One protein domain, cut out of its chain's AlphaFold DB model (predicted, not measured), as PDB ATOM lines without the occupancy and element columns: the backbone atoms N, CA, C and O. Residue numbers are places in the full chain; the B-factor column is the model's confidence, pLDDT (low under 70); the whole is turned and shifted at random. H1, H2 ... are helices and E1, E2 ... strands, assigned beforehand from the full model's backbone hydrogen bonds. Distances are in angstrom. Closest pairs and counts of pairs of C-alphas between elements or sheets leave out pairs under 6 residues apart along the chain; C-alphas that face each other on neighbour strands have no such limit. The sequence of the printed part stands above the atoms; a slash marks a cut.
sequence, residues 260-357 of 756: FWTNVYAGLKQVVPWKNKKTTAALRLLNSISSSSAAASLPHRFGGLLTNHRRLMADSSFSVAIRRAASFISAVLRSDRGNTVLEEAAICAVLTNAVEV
ATOM      1  N   PHE A 260     376.799 281.383 253.144       44.06
ATOM      2  CA  PHE A 260     375.609 282.229 253.013       44.06
ATOM      3  C   PHE A 260     374.333 281.484 253.428       44.06
ATOM      4  O   PHE A 260     373.605 281.958 254.300       44.06
ATOM      5  N   TRP A 261     374.082 280.293 252.871       44.19
ATOM      6  CA  TRP A 261     372.898 279.509 253.233       44.19
ATOM      7  C   TRP A 261     372.926 279.054 254.696       44.19
ATOM      8  O   TRP A 261     371.899 279.149 255.363       44.19
ATOM      9  N   THR A 262     374.078 278.640 255.230       43.47
ATOM     10  CA  THR A 262     374.230 278.286 256.655       43.47
ATOM     11  C   THR A 262     373.864 279.451 257.581       43.47
ATOM     12  O   THR A 262     373.070 279.272 258.506       43.47
ATOM     13  N   ASN A 263     374.351 280.661 257.296       46.75
ATOM     14  CA  ASN A 263     374.046 281.856 258.088       46.75
ATOM     15  C   ASN A 263     372.565 282.260 257.961       46.75
ATOM     16  O   ASN A 263     371.925 282.611 258.954       46.75
ATOM     17  N   VAL A 264     371.983 282.122 256.764       49.47
ATOM     18  CA  VAL A 264     370.541 282.298 256.524       49.47
ATOM     19  C   VAL A 264     369.714 281.297 257.347       49.47
ATOM     20  O   VAL A 264     368.738 281.684 257.988       49.47
ATOM     21  N   TYR A 265     370.113 280.022 257.410       48.53
ATOM     22  CA  TYR A 265     369.437 279.013 258.236       48.53
ATOM     23  C   TYR A 265     369.577 279.257 259.743       48.53
ATOM     24  O   TYR A 265     368.655 278.907 260.487       48.53
ATOM     25  N   ALA A 266     370.689 279.844 260.196       51.47
ATOM     26  CA  ALA A 266     370.891 280.222 261.592       51.47
ATOM     27  C   ALA A 266     369.951 281.369 262.006       51.47
ATOM     28  O   ALA A 266     369.226 281.231 262.990       51.47
ATOM     29  N   GLY A 267     369.879 282.445 261.210       49.38
ATOM     30  CA  GLY A 267     368.967 283.567 261.467       49.38
ATOM     31  C   GLY A 267     367.486 283.166 261.434       49.38
ATOM     32  O   GLY A 267     366.710 283.581 262.295       49.38
ATOM     33  N   LEU A 268     367.091 282.284 260.505       48.88
ATOM     34  CA  LEU A 268     365.708 281.791 260.414       48.88
ATOM     35  C   LEU A 268     365.211 281.122 261.704       48.88
ATOM     36  O   LEU A 268     364.072 281.371 262.098       48.88
ATOM     37  N   LYS A 269     366.064 280.336 262.384       53.62
ATOM     38  CA  LYS A 269     365.713 279.645 263.642       53.62
ATOM     39  C   LYS A 269     365.309 280.602 264.772       53.62
ATOM     40  O   LYS A 269     364.587 280.185 265.669       53.62
ATOM     41  N   GLN A 270     365.789 281.846 264.752       51.47
ATOM     42  CA  GLN A 270     365.582 282.820 265.830       51.47
ATOM     43  C   GLN A 270     364.365 283.733 265.600       51.47
ATOM     44  O   GLN A 270     363.824 284.294 266.549       51.47
ATOM     45  N   VAL A 271     363.928 283.903 264.345       41.75
ATOM     46  CA  VAL A 271     363.014 284.993 263.948       41.75
ATOM     47  C   VAL A 271     361.589 284.516 263.623       41.75
ATOM     48  O   VAL A 271     360.631 285.274 263.808       41.75
ATOM     49  N   VAL A 272     361.418 283.270 263.158       44.69
ATOM     50  CA  VAL A 272     360.140 282.756 262.628       44.69
ATOM     51  C   VAL A 272     359.797 281.393 263.253       44.69
ATOM     52  O   VAL A 272     360.620 280.486 263.186       44.69
ATOM     53  N   PRO A 273     358.577 281.170 263.783       43.38
ATOM     54  CA  PRO A 273     358.189 279.903 264.423       43.38
ATOM     55  C   PRO A 273     357.922 278.743 263.435       43.38
ATOM     56  O   PRO A 273     357.256 277.771 263.784       43.38
ATOM     57  N   TRP A 274     358.384 278.831 262.184       52.53
ATOM     58  CA  TRP A 274     358.090 277.860 261.125       52.53
ATOM     59  C   TRP A 274     359.352 277.134 260.665       52.53
ATOM     60  O   TRP A 274     360.358 277.764 260.351       52.53
ATOM     61  N   LYS A 275     359.271 275.798 260.558       56.59
ATOM     62  CA  LYS A 275     360.368 274.920 260.115       56.59
ATOM     63  C   LYS A 275     361.013 275.465 258.822       56.59
ATOM     64  O   LYS A 275     360.318 275.608 257.812       56.59
ATOM     65  N   ASN A 276     362.336 275.697 258.848       65.50
ATOM     66  CA  ASN A 276     363.138 276.405 257.827       65.50
ATOM     67  C   ASN A 276     362.776 276.095 256.358       65.50
ATOM     68  O   ASN A 276     362.824 276.993 255.515       65.50
ATOM     69  N   LYS A 277     362.375 274.846 256.054       76.12
ATOM     70  CA  LYS A 277     361.939 274.383 254.723       76.12
ATOM     71  C   LYS A 277     360.954 275.365 254.042       76.12
ATOM     72  O   LYS A 277     361.122 275.634 252.853       76.12
ATOM     73  N   LYS A 278     359.977 275.941 254.769       79.81
ATOM     74  CA  LYS A 278     358.961 276.867 254.206       79.81
ATOM     75  C   LYS A 278     359.576 278.180 253.689       79.81
ATOM     76  O   LYS A 278     359.336 278.555 252.543       79.81
ATOM     77  N   THR A 279     360.408 278.857 254.481       76.94
ATOM     78  CA  THR A 279     360.990 280.159 254.097       76.94
ATOM     79  C   THR A 279     362.024 280.015 252.975       76.94
ATOM     80  O   THR A 279     362.067 280.834 252.058       76.94
ATOM     81  N   THR A 280     362.794 278.920 252.966       81.25
ATOM     82  CA  THR A 280     363.698 278.583 251.853       81.25
ATOM     83  C   THR A 280     362.940 278.305 250.555       81.25
ATOM     84  O   THR A 280     363.392 278.725 249.491       81.25
ATOM     85  N   ALA A 281     361.782 277.635 250.612       84.12
ATOM     86  CA  ALA A 281     360.938 277.442 249.434       84.12
ATOM     87  C   ALA A 281     360.407 278.779 248.886       84.12
ATOM     88  O   ALA A 281     360.415 278.970 247.673       84.12
ATOM     89  N   ALA A 282     360.032 279.729 249.752       83.56
ATOM     90  CA  ALA A 282     359.555 281.051 249.329       83.56
ATOM     91  C   ALA A 282     360.657 281.859 248.627       83.56
ATOM     92  O   ALA A 282     360.430 282.404 247.549       83.56
ATOM     93  N   LEU A 283     361.873 281.859 249.182       82.88
ATOM     94  CA  LEU A 283     363.048 282.496 248.580       82.88
ATOM     95  C   LEU A 283     363.446 281.850 247.234       82.88
ATOM     96  O   LEU A 283     363.787 282.554 246.287       82.88
ATOM     97  N   ARG A 284     363.335 280.521 247.098       82.75
ATOM     98  CA  ARG A 284     363.528 279.836 245.803       82.75
ATOM     99  C   ARG A 284     362.454 280.218 244.778       82.75
ATOM    100  O   ARG A 284     362.795 280.459 243.625       82.75
ATOM    101  N   LEU A 285     361.193 280.315 245.203       82.81
ATOM    102  CA  LEU A 285     360.057 280.684 244.352       82.81
ATOM    103  C   LEU A 285     360.165 282.139 243.853       82.81
ATOM    104  O   LEU A 285     359.952 282.394 242.669       82.81
ATOM    105  N   LEU A 286     360.578 283.071 244.723       81.00
ATOM    106  CA  LEU A 286     360.929 284.451 244.358       81.00
ATOM    107  C   LEU A 286     362.013 284.488 243.280       81.00
ATOM    108  O   LEU A 286     361.831 285.153 242.260       81.00
ATOM    109  N   ASN A 287     363.100 283.739 243.470       78.75
ATOM    110  CA  ASN A 287     364.210 283.715 242.520       78.75
ATOM    111  C   ASN A 287     363.803 283.121 241.161       78.75
ATOM    112  O   ASN A 287     364.206 283.664 240.139       78.75
ATOM    113  N   SER A 288     362.969 282.072 241.115       73.25
ATOM    114  CA  SER A 288     362.504 281.511 239.832       73.25
ATOM    115  C   SER A 288     361.504 282.406 239.096       73.25
ATOM    116  O   SER A 288     361.456 282.385 237.870       73.25
ATOM    117  N   ILE A 289     360.693 283.181 239.826       67.44
ATOM    118  CA  ILE A 289     359.708 284.092 239.223       67.44
ATOM    119  C   ILE A 289     360.361 285.411 238.798       67.44
ATOM    120  O   ILE A 289     359.966 285.960 237.780       67.44
ATOM    121  N   SER A 290     361.401 285.882 239.495       57.69
ATOM    122  CA  SER A 290     362.111 287.130 239.151       57.69
ATOM    123  C   SER A 290     362.867 287.077 237.813       57.69
ATOM    124  O   SER A 290     363.293 288.118 237.321       57.69
ATOM    125  N   SER A 291     363.025 285.891 237.217       50.84
ATOM    126  CA  SER A 291     363.552 285.705 235.854       50.84
ATOM    127  C   SER A 291     362.477 285.752 234.758       50.84
ATOM    128  O   SER A 291     362.820 285.746 233.582       50.84
ATOM    129  N   SER A 292     361.194 285.792 235.127       47.50
ATOM    130  CA  SER A 292     360.066 285.999 234.215       47.50
ATOM    131  C   SER A 292     359.479 287.395 234.443       47.50
ATOM    132  O   SER A 292     359.618 287.962 235.528       47.50
ATOM    133  N   SER A 293     358.865 287.993 233.422       44.44
ATOM    134  CA  SER A 293     358.471 289.406 233.461       44.44
ATOM    135  C   SER A 293     357.524 289.711 234.633       44.44
ATOM    136  O   SER A 293     356.538 289.015 234.872       44.44
ATOM    137  N   ALA A 294     357.821 290.783 235.376       45.06
ATOM    138  CA  ALA A 294     357.130 291.159 236.616       45.06
ATOM    139  C   ALA A 294     355.737 291.796 236.385       45.06
ATOM    140  O   ALA A 294     355.367 292.779 237.029       45.06
ATOM    141  N   ALA A 295     354.961 291.250 235.449       42.28
ATOM    142  CA  ALA A 295     353.626 291.710 235.106       42.28
ATOM    143  C   ALA A 295     352.581 291.197 236.117       42.28
ATOM    144  O   ALA A 295     352.307 290.003 236.214       42.28
ATOM    145  N   ALA A 296     351.962 292.131 236.845       46.09
ATOM    146  CA  ALA A 296     350.714 291.937 237.594       46.09
ATOM    147  C   ALA A 296     350.681 290.813 238.661       46.09
ATOM    148  O   ALA A 296     349.665 290.133 238.826       46.09
ATOM    149  N   SER A 297     351.728 290.682 239.488       53.56
ATOM    150  CA  SER A 297     351.644 289.929 240.752       53.56
ATOM    151  C   SER A 297     350.796 290.676 241.801       53.56
ATOM    152  O   SER A 297     351.313 291.227 242.775       53.56
ATOM    153  N   LEU A 298     349.477 290.718 241.589       59.31
ATOM    154  CA  LEU A 298     348.499 291.126 242.603       59.31
ATOM    155  C   LEU A 298     348.714 290.298 243.885       59.31
ATOM    156  O   LEU A 298     348.964 289.100 243.768       59.31
ATOM    157  N   PRO A 299     348.513 290.841 245.104       62.38
ATOM    158  CA  PRO A 299     348.767 290.102 246.348       62.38
ATOM    159  C   PRO A 299     348.050 288.749 246.467       62.38
ATOM    160  O   PRO A 299     348.430 287.926 247.292       62.38
ATOM    161  N   HIS A 300     347.010 288.501 245.662       75.00
ATOM    162  CA  HIS A 300     346.216 287.266 245.621       75.00
ATOM    163  C   HIS A 300     346.790 286.174 244.695       75.00
ATOM    164  O   HIS A 300     346.414 285.008 244.845       75.00
ATOM    165  N   ARG A 301     347.681 286.524 243.751       81.19
ATOM    166  CA  ARG A 301     348.301 285.587 242.799       81.19
ATOM    167  C   ARG A 301     349.799 285.837 242.622       81.19
ATOM    168  O   ARG A 301     350.217 286.923 242.240       81.19
ATOM    169  N   PHE A 302     350.600 284.792 242.815       82.56
ATOM    170  CA  PHE A 302     352.058 284.842 242.703       82.56
ATOM    171  C   PHE A 302     352.545 283.664 241.848       82.56
ATOM    172  O   PHE A 302     352.273 282.512 242.179       82.56
ATOM    173  N   GLY A 303     353.177 283.930 240.698       76.75
ATOM    174  CA  GLY A 303     353.542 282.880 239.728       76.75
ATOM    175  C   GLY A 303     352.344 282.068 239.205       76.75
ATOM    176  O   GLY A 303     352.456 280.866 238.988       76.75
ATOM    177  N   GLY A 304     351.161 282.689 239.104       80.44
ATOM    178  CA  GLY A 304     349.890 282.021 238.778       80.44
ATOM    179  C   GLY A 304     349.243 281.237 239.934       80.44
ATOM    180  O   GLY A 304     348.058 280.893 239.855       80.44
ATOM    181  N   LEU A 305     349.969 280.995 241.029       86.00
ATOM    182  CA  LEU A 305     349.481 280.300 242.224       86.00
ATOM    183  C   LEU A 305     348.626 281.217 243.097       86.00
ATOM    184  O   LEU A 305     348.858 282.423 243.147       86.00
ATOM    185  N   LEU A 306     347.655 280.650 243.815       85.69
ATOM    186  CA  LEU A 306     346.840 281.394 244.779       85.69
ATOM    187  C   LEU A 306     347.636 281.637 246.062       85.69
ATOM    188  O   LEU A 306     348.212 280.705 246.609       85.69
ATOM    189  N   THR A 307     347.654 282.860 246.580       84.75
ATOM    190  CA  THR A 307     348.410 283.160 247.809       84.75
ATOM    191  C   THR A 307     347.582 282.994 249.083       84.75
ATOM    192  O   THR A 307     348.151 282.805 250.149       84.75
ATOM    193  N   ASN A 308     346.254 283.133 249.013       84.94
ATOM    194  CA  ASN A 308     345.383 283.387 250.173       84.94
ATOM    195  C   ASN A 308     345.824 284.582 251.060       84.94
ATOM    196  O   ASN A 308     345.369 284.675 252.200       84.94
ATOM    197  N   HIS A 309     346.649 285.522 250.562       86.94
ATOM    198  CA  HIS A 309     347.274 286.607 251.354       86.94
ATOM    199  C   HIS A 309     346.278 287.339 252.267       86.94
ATOM    200  O   HIS A 309     346.500 287.383 253.470       86.94
ATOM    201  N   ARG A 310     345.106 287.763 251.762       85.44
ATOM    202  CA  ARG A 310     344.037 288.369 252.593       85.44
ATOM    203  C   ARG A 310     343.595 287.487 253.774       85.44
ATOM    204  O   ARG A 310     343.471 287.996 254.880       85.44
ATOM    205  N   ARG A 311     343.370 286.181 253.566       84.12
ATOM    206  CA  ARG A 311     342.907 285.248 254.620       84.12
ATOM    207  C   ARG A 311     344.004 284.921 255.640       84.12
ATOM    208  O   ARG A 311     343.691 284.666 256.796       84.12
ATOM    209  N   LEU A 312     345.270 284.930 255.218       84.31
ATOM    210  CA  LEU A 312     346.429 284.684 256.086       84.31
ATOM    211  C   LEU A 312     346.866 285.942 256.855       84.31
ATOM    212  O   LEU A 312     347.320 285.840 257.989       84.31
ATOM    213  N   MET A 313     346.700 287.126 256.261       85.31
ATOM    214  CA  MET A 313     347.090 288.408 256.857       85.31
ATOM    215  C   MET A 313     346.010 289.022 257.758       85.31
ATOM    216  O   MET A 313     346.338 289.846 258.607       85.31
ATOM    217  N   ALA A 314     344.748 288.598 257.623       86.75
ATOM    218  CA  ALA A 314     343.679 288.919 258.576       86.75
ATOM    219  C   ALA A 314     343.873 288.247 259.953       86.75
ATOM    220  O   ALA A 314     343.291 288.681 260.943       86.75
ATOM    221  N   ASP A 315     344.693 287.197 260.031       79.56
ATOM    222  CA  ASP A 315     345.034 286.507 261.273       79.56
ATOM    223  C   ASP A 315     346.256 287.165 261.936       79.56
ATOM    224  O   ASP A 315     347.317 287.327 261.326       79.56
ATOM    225  N   SER A 316     346.130 287.555 263.205       81.25
ATOM    226  CA  SER A 316     347.201 288.227 263.949       81.25
ATOM    227  C   SER A 316     348.422 287.331 264.196       81.25
ATOM    228  O   SER A 316     349.552 287.818 264.178       81.25
ATOM    229  N   SER A 317     348.230 286.020 264.364       75.69
ATOM    230  CA  SER A 317     349.315 285.063 264.600       75.69
ATOM    231  C   SER A 317     350.097 284.750 263.321       75.69
ATOM    232  O   SER A 317     351.331 284.744 263.337       75.69
ATOM    233  N   PHE A 318     349.402 284.582 262.190       80.69
ATOM    234  CA  PHE A 318     350.046 284.348 260.895       80.69
ATOM    235  C   PHE A 318     350.667 285.632 260.342       80.69
ATOM    236  O   PHE A 318     351.832 285.614 259.955       80.69
ATOM    237  N   SER A 319     349.963 286.767 260.361       87.06
ATOM    238  CA  SER A 319     350.472 288.024 259.790       87.06
ATOM    239  C   SER A 319     351.749 288.543 260.460       87.06
ATOM    240  O   SER A 319     352.563 289.185 259.795       87.06
ATOM    241  N   VAL A 320     351.965 288.282 261.755       86.00
ATOM    242  CA  VAL A 320     353.224 288.626 262.443       86.00
ATOM    243  C   VAL A 320     354.362 287.700 262.002       86.00
ATOM    244  O   VAL A 320     355.451 288.185 261.695       86.00
ATOM    245  N   ALA A 321     354.120 286.387 261.906       84.38
ATOM    246  CA  ALA A 321     355.118 285.429 261.424       84.38
ATOM    247  C   ALA A 321     355.490 285.671 259.948       84.38
ATOM    248  O   ALA A 321     356.672 285.668 259.603       84.38
ATOM    249  N   ILE A 322     354.493 285.949 259.099       86.75
ATOM    250  CA  ILE A 322     354.659 286.251 257.672       86.75
ATOM    251  C   ILE A 322     355.478 287.529 257.488       86.75
ATOM    252  O   ILE A 322     356.466 287.489 256.765       86.75
ATOM    253  N   ARG A 323     355.146 288.630 258.181       89.00
ATOM    254  CA  ARG A 323     355.915 289.886 258.084       89.00
ATOM    255  C   ARG A 323     357.365 289.716 258.536       89.00
ATOM    256  O   ARG A 323     358.263 290.123 257.812       89.00
ATOM    257  N   ARG A 324     357.618 289.030 259.661       86.56
ATOM    258  CA  ARG A 324     358.990 288.723 260.119       86.56
ATOM    259  C   ARG A 324     359.783 287.915 259.087       86.56
ATOM    260  O   ARG A 324     360.925 288.254 258.788       86.56
ATOM    261  N   ALA A 325     359.173 286.875 258.517       85.56
ATOM    262  CA  ALA A 325     359.786 286.072 257.463       85.56
ATOM    263  C   ALA A 325     360.011 286.877 256.168       85.56
ATOM    264  O   ALA A 325     361.037 286.704 255.514       85.56
ATOM    265  N   ALA A 326     359.090 287.777 255.817       88.44
ATOM    266  CA  ALA A 326     359.166 288.609 254.623       88.44
ATOM    267  C   ALA A 326     360.280 289.660 254.733       88.44
ATOM    268  O   ALA A 326     361.112 289.751 253.834       88.44
ATOM    269  N   SER A 327     360.376 290.375 255.860       87.25
ATOM    270  CA  SER A 327     361.482 291.301 256.145       87.25
ATOM    271  C   SER A 327     362.841 290.594 256.134       87.25
ATOM    272  O   SER A 327     363.804 291.123 255.585       87.25
ATOM    273  N   PHE A 328     362.913 289.372 256.674       85.25
ATOM    274  CA  PHE A 328     364.123 288.553 256.613       85.25
ATOM    275  C   PHE A 328     364.503 288.178 255.169       85.25
ATOM    276  O   PHE A 328     365.650 288.374 254.776       85.25
ATOM    277  N   ILE A 329     363.555 287.691 254.354       84.50
ATOM    278  CA  ILE A 329     363.793 287.400 252.926       84.50
ATOM    279  C   ILE A 329     364.267 288.661 252.188       84.50
ATOM    280  O   ILE A 329     365.230 288.593 251.427       84.50
ATOM    281  N   SER A 330     363.624 289.802 252.439       85.62
ATOM    282  CA  SER A 330     363.926 291.088 251.805       85.62
ATOM    283  C   SER A 330     365.366 291.544 252.092       85.62
ATOM    284  O   SER A 330     366.115 291.875 251.171       85.62
ATOM    285  N   ALA A 331     365.807 291.437 253.353       85.19
ATOM    286  CA  ALA A 331     367.186 291.714 253.757       85.19
ATOM    287  C   ALA A 331     368.201 290.724 253.147       85.19
ATOM    288  O   ALA A 331     369.264 291.135 252.682       85.19
ATOM    289  N   VAL A 332     367.867 289.429 253.094       82.31
ATOM    290  CA  VAL A 332     368.709 288.377 252.488       82.31
ATOM    291  C   VAL A 332     368.867 288.562 250.974       82.31
ATOM    292  O   VAL A 332     369.937 288.278 250.435       82.31
ATOM    293  N   LEU A 333     367.839 289.077 250.296       80.88
ATOM    294  CA  LEU A 333     367.876 289.445 248.877       80.88
ATOM    295  C   LEU A 333     368.569 290.789 248.599       80.88
ATOM    296  O   LEU A 333     368.835 291.076 247.435       80.88
ATOM    297  N   ARG A 334     368.855 291.602 249.631       79.88
ATOM    298  CA  ARG A 334     369.238 293.024 249.494       79.88
ATOM    299  C   ARG A 334     368.232 293.794 248.627       79.88
ATOM    300  O   ARG A 334     368.593 294.479 247.679       79.88
ATOM    301  N   SER A 335     366.949 293.605 248.927       73.50
ATOM    302  CA  SER A 335     365.838 294.203 248.188       73.50
ATOM    303  C   SER A 335     365.764 295.709 248.470       73.50
ATOM    304  O   SER A 335     365.343 296.111 249.551       73.50
ATOM    305  N   ASP A 336     366.097 296.555 247.491       66.06
ATOM    306  CA  ASP A 336     365.941 298.025 247.580       66.06
ATOM    307  C   ASP A 336     364.460 298.487 247.580       66.06
ATOM    308  O   ASP A 336     364.140 299.668 247.427       66.06
ATOM    309  N   ARG A 337     363.511 297.552 247.718       68.81
ATOM    310  CA  ARG A 337     362.071 297.822 247.744       68.81
ATOM    311  C   ARG A 337     361.666 298.311 249.133       68.81
ATOM    312  O   ARG A 337     361.761 297.575 250.108       68.81
ATOM    313  N   GLY A 338     361.078 299.503 249.214       67.25
ATOM    314  CA  GLY A 338     360.528 300.058 250.461       67.25
ATOM    315  C   GLY A 338     359.301 299.329 251.046       67.25
ATOM    316  O   GLY A 338     358.602 299.909 251.872       67.25
ATOM    317  N   ASN A 339     358.981 298.107 250.604       80.56
ATOM    318  CA  ASN A 339     357.937 297.258 251.183       80.56
ATOM    319  C   ASN A 339     358.208 295.764 250.924       80.56
ATOM    320  O   ASN A 339     358.880 295.405 249.962       80.56
ATOM    321  N   THR A 340     357.620 294.911 251.766       86.06
ATOM    322  CA  THR A 340     357.779 293.445 251.784       86.06
ATOM    323  C   THR A 340     356.678 292.677 251.043       86.06
ATOM    324  O   THR A 340     356.526 291.472 251.237       86.06
ATOM    325  N   VAL A 341     355.841 293.343 250.238       85.88
ATOM    326  CA  VAL A 341     354.569 292.762 249.755       85.88
ATOM    327  C   VAL A 341     354.783 291.558 248.827       85.88
ATOM    328  O   VAL A 341     353.962 290.639 248.815       85.88
ATOM    329  N   LEU A 342     355.891 291.513 248.080       84.88
ATOM    330  CA  LEU A 342     356.225 290.375 247.213       84.88
ATOM    331  C   LEU A 342     356.751 289.186 248.022       84.88
ATOM    332  O   LEU A 342     356.381 288.043 247.760       84.88
ATOM    333  N   GLU A 343     357.575 289.455 249.028       88.25
ATOM    334  CA  GLU A 343     358.101 288.472 249.962       88.25
ATOM    335  C   GLU A 343     356.961 287.842 250.787       88.25
ATOM    336  O   GLU A 343     356.878 286.617 250.901       88.25
ATOM    337  N   GLU A 344     356.007 288.653 251.258       89.00
ATOM    338  CA  GLU A 344     354.755 288.192 251.872       89.00
ATOM    339  C   GLU A 344     353.916 287.346 250.906       89.00
ATOM    340  O   GLU A 344     353.440 286.278 251.291       89.00
ATOM    341  N   ALA A 345     353.733 287.788 249.656       88.44
ATOM    342  CA  ALA A 345     352.963 287.056 248.649       88.44
ATOM    343  C   ALA A 345     353.597 285.692 248.322       88.44
ATOM    344  O   ALA A 345     352.875 284.701 248.192       88.44
ATOM    345  N   ALA A 346     354.929 285.612 248.267       88.75
ATOM    346  CA  ALA A 346     355.673 284.372 248.065       88.75
ATOM    347  C   ALA A 346     355.542 283.405 249.250       88.75
ATOM    348  O   ALA A 346     355.291 282.215 249.052       88.75
ATOM    349  N   ILE A 347     355.651 283.904 250.486       88.81
ATOM    350  CA  ILE A 347     355.413 283.108 251.702       88.81
ATOM    351  C   ILE A 347     353.968 282.587 251.720       88.81
ATOM    352  O   ILE A 347     353.739 281.395 251.931       88.81
ATOM    353  N   CYS A 348     352.999 283.454 251.430       88.62
ATOM    354  CA  CYS A 348     351.582 283.110 251.311       88.62
ATOM    355  C   CYS A 348     351.325 282.049 250.217       88.62
ATOM    356  O   CYS A 348     350.573 281.097 250.439       88.62
ATOM    357  N   ALA A 349     352.005 282.138 249.068       89.06
ATOM    358  CA  ALA A 349     351.956 281.120 248.016       89.06
ATOM    359  C   ALA A 349     352.522 279.766 248.478       89.06
ATOM    360  O   ALA A 349     351.904 278.733 248.221       89.06
ATOM    361  N   VAL A 350     353.647 279.742 249.200       88.88
ATOM    362  CA  VAL A 350     354.189 278.494 249.765       88.88
ATOM    363  C   VAL A 350     353.214 277.875 250.763       88.88
ATOM    364  O   VAL A 350     352.923 276.690 250.659       88.88
ATOM    365  N   LEU A 351     352.646 278.654 251.688       86.31
ATOM    366  CA  LEU A 351     351.666 278.147 252.661       86.31
ATOM    367  C   LEU A 351     350.435 277.521 251.994       86.31
ATOM    368  O   LEU A 351     349.941 276.493 252.443       86.31
ATOM    369  N   THR A 352     349.954 278.138 250.914       86.31
ATOM    370  CA  THR A 352     348.691 277.769 250.260       86.31
ATOM    371  C   THR A 352     348.818 276.586 249.292       86.31
ATOM    372  O   THR A 352     347.822 275.898 249.044       86.31
ATOM    373  N   ASN A 353     350.017 276.347 248.739       88.81
ATOM    374  CA  ASN A 353     350.234 275.414 247.621       88.81
ATOM    375  C   ASN A 353     351.366 274.394 247.834       88.81
ATOM    376  O   ASN A 353     351.504 273.495 247.003       88.81
ATOM    377  N   ALA A 354     352.193 274.519 248.879       88.50
ATOM    378  CA  ALA A 354     353.246 273.540 249.133       88.50
ATOM    379  C   ALA A 354     352.655 272.213 249.617       88.50
ATOM    380  O   ALA A 354     351.884 272.172 250.576       88.50
ATOM    381  N   VAL A 355     353.084 271.126 248.984       87.75
ATOM    382  CA  VAL A 355     352.834 269.760 249.447       87.75
ATOM    383  C   VAL A 355     354.098 269.189 250.066       87.75
ATOM    384  O   VAL A 355     355.211 269.461 249.612       87.75
ATOM    385  N   GLU A 356     353.924 268.386 251.109       86.56
ATOM    386  CA  GLU A 356     355.001 267.560 251.635       86.56
ATOM    387  C   GLU A 356     355.297 266.421 250.656       86.56
ATOM    388  O   GLU A 356     354.385 265.727 250.197       86.56
ATOM    389  N   VAL A 357     356.581 266.272 250.334       85.50
ATOM    390  CA  VAL A 357     357.130 265.255 249.438       85.50
ATOM    391  C   VAL A 357     357.654 264.109 250.284       85.50
ATOM    392  O   VAL A 357     358.516 264.318 251.142       85.50
TER     393      VAL A 357
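AT A GLANCE: This is residues 260 to 357 of the 756 residues of the protein "(rape) hypothetical protein" of Brassica napus (UniProt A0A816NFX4). Helices cross in a compact cluster, with H5 in the middle, H2 and H4 crossing it steeply, H1 packed on H4 and short H3 packed on H5. The strand E1 follows H5. The printed part has 98 residues, five named helices and then one strand, mostly helix; radius of gyration of the C-alphas 12.6 A, spans 33 by 33 by 29 A.

IN THESE COORDINATES: H1 is residues 260 to 271, from C-alpha 260 at (375.609, 282.229, 253.013); H2 277 to 289, 18.4 A; H3 309 to 313; H4 316 to 333, 25.6 A; H5 341 to 353, 18.0 A. E1, residues 354 to 357, ends at C-alpha 357 (357.130, 265.255, 249.438).

HOW THE PARTS SIT: H1 touches the hub H4 at a shallow tilt of 23 degrees, opposite ways, closest C-alphas Val 271 and Arg 324, 6.7 A. H5 touches H2 (C-alphas 347 and 282, 5.2 A) and H4 (343 and 326, 4.8 A). O i to N i+4 pairs are within hydrogen-bond range throughout H2, H3 and H5, 6 of 8 in H1, 13 of 14 in H4.

THE WHOLE: The printed part has no cut. H2 to H3 is a long link. pLDDT is under 70 at residues 260 to 276, 289 to 299 and 336 to 338.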